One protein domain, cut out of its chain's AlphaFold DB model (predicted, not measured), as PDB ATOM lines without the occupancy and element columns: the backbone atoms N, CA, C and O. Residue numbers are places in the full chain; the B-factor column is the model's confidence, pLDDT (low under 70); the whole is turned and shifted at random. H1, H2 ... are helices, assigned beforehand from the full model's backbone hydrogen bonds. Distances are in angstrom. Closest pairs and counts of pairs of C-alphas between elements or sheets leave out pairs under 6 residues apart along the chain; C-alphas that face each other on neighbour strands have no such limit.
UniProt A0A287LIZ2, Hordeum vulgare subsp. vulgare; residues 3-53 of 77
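This is residues 3 to 53 of the 77 residues of a protein of Hordeum vulgare subsp. vulgare (UniProt A0A287LIZ2). One longer helix, H1, is followed by a chain that folds back past the short H2 into H3, and H3 packs on residues 21 to 24 of H1. Ahead of H1 lies a long stretch with no named element, residues 3 to 20, in which the chain doubles back on itself as a loop, residues 11 to 12 pairing antiparallel with residues 19 to 20. The printed part has 51 residues with three named helices in the order H1, H2, H3 and no named strand; it is all helix by class, though under half of the residues, 24 of 51, are in named elements. It is compact, with a radius of gyration of the C-alphas of 10.1 A, and spans 25 by 24 by 16 A.

After residues 3 to 20 comes H1, residues 21 to 33. H2, residues 39 to 42, is close to H1 but not clearly touching; their closest C-alphas are those of Ile 28 and Ala 42, 7.2 A apart. H3, residues 45 to 51, touches H1 with residues 21 to 24 of H1 alone. The closest C-alphas of H1 and H3 are those of Val 21 and Ile 49, 6.3 A apart. H1 and H3 run opposite ways at a shallow tilt of 29 degrees. H2 and H3 meet only through their link. In H1 and H3 every O i to N i+4 pair is within hydrogen-bond range; H2 is too short for such a pair.

The printed part begins with C-alpha 3 at (225.918, 254.911, 362.863). H1 begins with C-alpha 21 at (220.591, 260.086, 377.534) and is 18.2 A long from first to last C-alpha. H2 measures 5.1 A and H3 9.8 A, with C-alpha 51 at (222.502, 253.301, 384.630).

The C-alphas farthest apart, those of Val 34 and Gln 53, are 27.7 A apart. The printed part has no cut, and the links H1 to H2 and H2 to H3 are tight. The mean pLDDT of the printed part is 86.1, and no printed residue is under 70.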
ATOM      1  N   LEU A   3     224.548 254.369 362.891       88.25
ATOM      2  CA  LEU A   3     225.918 254.911 362.863       88.25
ATOM      3  C   LEU A   3     226.312 255.641 364.154       88.25
ATOM      4  O   LEU A   3     227.489 255.697 364.482       88.25
ATOM      5  N   MET A   4     225.337 256.191 364.880       90.31
ATOM      6  CA  MET A   4     225.562 256.900 366.142       90.31
ATOM      7  C   MET A   4     225.411 255.980 367.358       90.31
ATOM      8  O   MET A   4     225.489 256.452 368.487       90.31
ATOM      9  N   LYS A   5     225.158 254.682 367.151       89.50
ATOM     10  CA  LYS A   5     225.000 253.711 368.233       89.50
ATOM     11  C   LYS A   5     226.361 253.425 368.868       89.50
ATOM     12  O   LYS A   5     227.275 252.964 368.188       89.50
ATOM     13  N   ASP A   6     226.479 253.661 370.169       90.00
ATOM     14  CA  ASP A   6     227.698 253.377 370.922       90.00
ATOM     15  C   ASP A   6     227.686 251.948 371.501       90.00
ATOM     16  O   ASP A   6     226.632 251.326 371.684       90.00
ATOM     17  N   LYS A   7     228.875 251.415 371.810       86.56
ATOM     18  CA  LYS A   7     229.048 250.091 372.427       86.56
ATOM     19  C   LYS A   7     228.419 250.006 373.819       86.56
ATOM     20  O   LYS A   7     228.057 248.908 374.233       86.56
ATOM     21  N   SER A   8     228.259 251.135 374.513       82.94
ATOM     22  CA  SER A   8     227.548 251.216 375.795       82.94
ATOM     23  C   SER A   8     226.042 250.930 375.687       82.94
ATOM     24  O   SER A   8     225.386 250.705 376.700       82.94
ATOM     25  N   GLY A   9     225.478 250.930 374.472       84.38
ATOM     26  CA  GLY A   9     224.034 250.862 374.238       84.38
ATOM     27  C   GLY A   9     223.376 252.234 374.074       84.38
ATOM     28  O   GLY A   9     222.216 252.299 373.663       84.38
ATOM     29  N   ALA A  10     224.113 253.316 374.313       88.06
ATOM     30  CA  ALA A  10     223.664 254.686 374.117       88.06
ATOM     31  C   ALA A  10     223.788 255.170 372.665       88.06
ATOM     32  O   ALA A  10     224.176 254.418 371.765       88.06
ATOM     33  N   PHE A  11     223.478 256.446 372.447       89.00
ATOM     34  CA  PHE A  11     223.676 257.129 371.174       89.00
ATOM     35  C   PHE A  11     224.569 258.354 371.337       89.00
ATOM     36  O   PHE A  11     224.560 259.006 372.377       89.00
ATOM     37  N   ARG A  12     225.315 258.662 370.277       88.00
ATOM     38  CA  ARG A  12     226.019 259.933 370.107       88.00
ATOM     39  C   ARG A  12     225.109 260.968 369.465       88.00
ATOM     40  O   ARG A  12     224.285 260.617 368.618       88.00
ATOM     41  N   MET A  13     225.298 262.236 369.815       84.25
ATOM     42  CA  MET A  13     224.561 263.336 369.181       84.25
ATOM     43  C   MET A  13     225.021 263.591 367.739       84.25
ATOM     44  O   MET A  13     224.203 263.845 366.855       84.25
ATOM     45  N   HIS A  14     226.323 263.464 367.481       81.69
ATOM     46  CA  HIS A  14     226.923 263.544 366.149       81.69
ATOM     47  C   HIS A  14     228.229 262.739 366.094       81.69
ATOM     48  O   HIS A  14     228.671 262.172 367.096       81.69
ATOM     49  N   ASP A  15     228.866 262.680 364.922       85.31
ATOM     50  CA  ASP A  15     230.152 261.997 364.780       85.31
ATOM     51  C   ASP A  15     231.224 262.643 365.672       85.31
ATOM     52  O   ASP A  15     231.377 263.865 365.684       85.31
ATOM     53  N   GLY A  16     231.905 261.825 366.477       81.00
ATOM     54  CA  GLY A  16     232.834 262.276 367.522       81.00
ATOM     55  C   GLY A  16     232.213 263.052 368.699       81.00
ATOM     56  O   GLY A  16     232.962 263.505 369.560       81.00
ATOM     57  N   GLY A  17     230.887 263.215 368.736       78.69
ATOM     58  CA  GLY A  17     230.170 263.943 369.785       78.69
ATOM     59  C   GLY A  17     229.965 263.146 371.071       78.69
ATOM     60  O   GLY A  17     230.356 261.980 371.187       78.69
ATOM     61  N   GLU A  18     229.320 263.794 372.033       81.31
ATOM     62  CA  GLU A  18     228.994 263.247 373.343       81.31
ATOM     63  C   GLU A  18     228.000 262.082 373.262       81.31
ATOM     64  O   GLU A  18     227.164 262.001 372.354       81.31
ATOM     65  N   VAL A  19     228.104 261.178 374.238       83.88
ATOM     66  CA  VAL A  19     227.190 260.053 374.434       83.88
ATOM     67  C   VAL A  19     226.319 260.370 375.641       83.88
ATOM     68  O   VAL A  19     226.799 260.326 376.769       83.88
ATOM     69  N   ASP A  20     225.041 260.670 375.424       82.12
ATOM     70  CA  ASP A  20     224.156 261.060 376.520       82.12
ATOM     71  C   ASP A  20     222.719 260.532 376.369       82.12
ATOM     72  O   ASP A  20     222.296 260.010 375.329       82.12
ATOM     73  N   VAL A  21     221.955 260.617 377.455       81.00
ATOM     74  CA  VAL A  21     220.591 260.086 377.534       81.00
ATOM     75  C   VAL A  21     219.588 260.826 376.632       81.00
ATOM     76  O   VAL A  21     218.624 260.215 376.165       81.00
ATOM     77  N   ARG A  22     219.817 262.107 376.300       81.56
ATOM     78  CA  ARG A  22     218.992 262.872 375.339       81.56
ATOM     79  C   ARG A  22     219.142 262.287 373.951       81.56
ATOM     80  O   ARG A  22     218.132 262.085 373.285       81.56
ATOM     81  N   ALA A  23     220.362 261.932 373.547       84.44
ATOM     82  CA  ALA A  23     220.595 261.259 372.270       84.44
ATOM     83  C   ALA A  23     219.788 259.952 372.179       84.44
ATOM     84  O   ALA A  23     219.175 259.659 371.150       84.44
ATOM     85  N   CYS A  24     219.725 259.198 373.283       86.44
ATOM     86  CA  CYS A  24     218.912 257.988 373.382       86.44
ATOM     87  C   CYS A  24     217.413 258.279 373.248       86.44
ATOM     88  O   CYS A  24     216.735 257.644 372.436       86.44
ATOM     89  N   TYR A  25     216.900 259.251 374.008       84.38
ATOM     90  CA  TYR A  25     215.494 259.647 373.964       84.38
ATOM     91  C   TYR A  25     215.082 260.145 372.576       84.38
ATOM     92  O   TYR A  25     214.074 259.690 372.032       84.38
ATOM     93  N   THR A  26     215.875 261.028 371.966       86.25
ATOM     94  CA  THR A  26     215.610 261.568 370.629       86.25
ATOM     95  C   THR A  26     215.631 260.465 369.573       86.25
ATOM     96  O   THR A  26     214.716 260.397 368.753       86.25
ATOM     97  N   ALA A  27     216.620 259.561 369.605       88.38
ATOM     98  CA  ALA A  27     216.711 258.467 368.641       88.38
ATOM     99  C   ALA A  27     215.509 257.512 368.726       88.38
ATOM    100  O   ALA A  27     214.910 257.200 367.698       88.38
ATOM    101  N   ILE A  28     215.122 257.083 369.934       89.69
ATOM    102  CA  ILE A  28     213.990 256.163 370.131       89.69
ATOM    103  C   ILE A  28     212.652 256.835 369.815       89.69
ATOM    104  O   ILE A  28     211.824 256.237 369.128       89.69
ATOM    105  N   SER A  29     212.454 258.085 370.245       87.06
ATOM    106  CA  SER A  29     211.224 258.840 369.971       87.06
ATOM    107  C   SER A  29     210.999 259.010 368.473       87.06
ATOM    108  O   SER A  29     209.931 258.672 367.966       87.06
ATOM    109  N   VAL A  30     212.020 259.463 367.739       91.75
ATOM    110  CA  VAL A  30     211.914 259.640 366.286       91.75
ATOM    111  C   VAL A  30     211.727 258.293 365.587       91.75
ATOM    112  O   VAL A  30     210.872 258.196 364.711       91.75
ATOM    113  N   ALA A  31     212.463 257.247 365.986       91.12
ATOM    114  CA  ALA A  31     212.330 255.918 365.385       91.12
ATOM    115  C   ALA A  31     210.920 255.336 365.566       91.12
ATOM    116  O   ALA A  31     210.384 254.731 364.638       91.12
ATOM    117  N   SER A  32     210.318 255.549 366.738       90.31
ATOM    118  CA  SER A  32     208.943 255.148 367.039       90.31
ATOM    119  C   SER A  32     207.934 255.927 366.190       90.31
ATOM    120  O   SER A  32     207.100 255.326 365.516       90.31
ATOM    121  N   LEU A  33     208.066 257.260 366.131       92.12
ATOM    122  CA  LEU A  33     207.152 258.132 365.384       92.12
ATOM    123  C   LEU A  33     207.113 257.831 363.881       92.12
ATOM    124  O   LEU A  33     206.057 257.942 363.264       92.12
ATOM    125  N   VAL A  34     208.249 257.451 363.290       93.94
ATOM    126  CA  VAL A  34     208.338 257.133 361.852       93.94
ATOM    127  C   VAL A  34     208.280 255.628 361.565       93.94
ATOM    128  O   VAL A  34     208.510 255.215 360.432       93.94
ATOM    129  N   ASN A  35     207.947 254.816 362.576       92.81
ATOM    130  CA  ASN A  35     207.774 253.364 362.494       92.81
ATOM    131  C   ASN A  35     208.991 252.607 361.921       92.81
ATOM    132  O   ASN A  35     208.858 251.684 361.118       92.81
ATOM    133  N   VAL A  36     210.193 253.009 362.339       94.25
ATOM    134  CA  VAL A  36     211.473 252.350 362.003       94.25
ATOM    135  C   VAL A  36     212.209 251.850 363.247       94.25
ATOM    136  O   VAL A  36     213.400 251.547 363.190       94.25
ATOM    137  N   LEU A  37     211.525 251.800 364.393       91.56
ATOM    138  CA  LEU A  37     212.085 251.252 365.619       91.56
ATOM    139  C   LEU A  37     212.326 249.748 365.442       91.56
ATOM    140  O   LEU A  37     211.388 248.981 365.241       91.56
ATOM    141  N   ASP A  38     213.590 249.342 365.533       91.38
ATOM    142  CA  ASP A  38     214.015 247.948 365.431       91.38
ATOM    143  C   ASP A  38     214.763 247.477 366.694       91.38
ATOM    144  O   ASP A  38     215.264 248.274 367.499       91.38
ATOM    145  N   ASP A  39     214.877 246.155 366.856       90.75
ATOM    146  CA  ASP A  39     215.538 245.537 368.012       90.75
ATOM    147  C   ASP A  39     217.024 245.897 368.136       90.75
ATOM    148  O   ASP A  39     217.593 245.848 369.227       90.75
ATOM    149  N   LYS A  40     217.703 246.227 367.031       89.62
ATOM    150  CA  LYS A  40     219.119 246.624 367.055       89.62
ATOM    151  C   LYS A  40     219.270 248.052 367.577       89.62
ATOM    152  O   LYS A  40     220.208 248.316 368.328       89.62
ATOM    153  N   LEU A  41     218.342 248.941 367.231       88.00
ATOM    154  CA  LEU A  41     218.261 250.312 367.725       88.00
ATOM    155  C   LEU A  41     217.962 250.337 369.226       88.00
ATOM    156  O   LEU A  41     218.673 251.016 369.974       88.00
ATOM    157  N   ALA A  42     216.980 249.550 369.673       89.38
ATOM    158  CA  ALA A  42     216.553 249.502 371.073       89.38
ATOM    159  C   ALA A  42     217.542 248.771 372.006       89.38
ATOM    160  O   ALA A  42     217.565 249.018 373.215       89.38
ATOM    161  N   ARG A  43     218.397 247.890 371.466       92.44
ATOM    162  CA  ARG A  43     219.322 247.065 372.259       92.44
ATOM    163  C   ARG A  43     220.213 247.903 373.173       92.44
ATOM    164  O   ARG A  43     220.926 248.791 372.711       92.44
ATOM    165  N   GLY A  44     220.201 247.589 374.467       86.88
ATOM    166  CA  GLY A  44     221.059 248.228 375.467       86.88
ATOM    167  C   GLY A  44     220.658 249.654 375.856       86.88
ATOM    168  O   GLY A  44     221.218 250.172 376.814       86.88
ATOM    169  N   VAL A  45     219.667 250.265 375.191       87.94
ATOM    170  CA  VAL A  45     219.218 251.632 375.509       87.94
ATOM    171  C   VAL A  45     218.590 251.684 376.896       87.94
ATOM    172  O   VAL A  45     218.950 252.539 377.694       87.94
ATOM    173  N   GLY A  46     217.704 250.734 377.213       83.75
ATOM    174  CA  GLY A  46     217.076 250.658 378.535       83.75
ATOM    175  C   GLY A  46     218.097 250.494 379.663       83.75
ATOM    176  O   GLY A  46     218.005 251.181 380.672       83.75
ATOM    177  N   ASN A  47     219.122 249.660 379.458       84.81
ATOM    178  CA  ASN A  47     220.193 249.470 380.440       84.81
ATOM    179  C   ASN A  47     221.035 250.739 380.618       84.81
ATOM    180  O   ASN A  47     221.394 251.075 381.743       84.81
ATOM    181  N   TYR A  48     221.318 251.458 379.528       83.31
ATOM    182  CA  TYR A  48     222.040 252.725 379.594       83.31
ATOM    183  C   TYR A  48     221.236 253.796 380.343       83.31
ATOM    184  O   TYR A  48     221.760 254.415 381.267       83.31
ATOM    185  N   ILE A  49     219.947 253.955 380.019       79.69
ATOM    186  CA  ILE A  49     219.041 254.877 380.723       79.69
ATOM    187  C   ILE A  49     218.961 254.519 382.213       79.69
ATOM    188  O   ILE A  49     219.118 255.396 383.056       79.69
ATOM    189  N   ALA A  50     218.790 253.235 382.545       80.19
ATOM    190  CA  ALA A  50     218.744 252.770 383.932       80.19
ATOM    191  C   ALA A  50     220.051 253.066 384.688       80.19
ATOM    192  O   ALA A  50     220.014 253.461 385.847       80.19
ATOM    193  N   SER A  51     221.208 252.944 384.027       78.50
ATOM    194  CA  SER A  51     222.502 253.301 384.630       78.50
ATOM    195  C   SER A  51     222.701 254.807 384.843       78.50
ATOM    196  O   SER A  51     223.583 255.201 385.603       78.50
ATOM    197  N   CYS A  52     221.886 255.645 384.196       73.81
ATOM    198  CA  CYS A  52     221.875 257.091 384.402       73.81
ATOM    199  C   CYS A  52     220.934 257.514 385.544       73.81
ATOM    200  O   CYS A  52     220.905 258.692 385.890       73.81
ATOM    201  N   GLN A  53     220.153 256.602 386.132       70.44
ATOM    202  CA  GLN A  53     219.270 256.923 387.252       70.44
ATOM    203  C   GLN A  53     220.085 257.137 388.539       70.44
ATOM    204  O   GLN A  53     220.866 256.275 388.941       70.44
TER     205      GLN A  53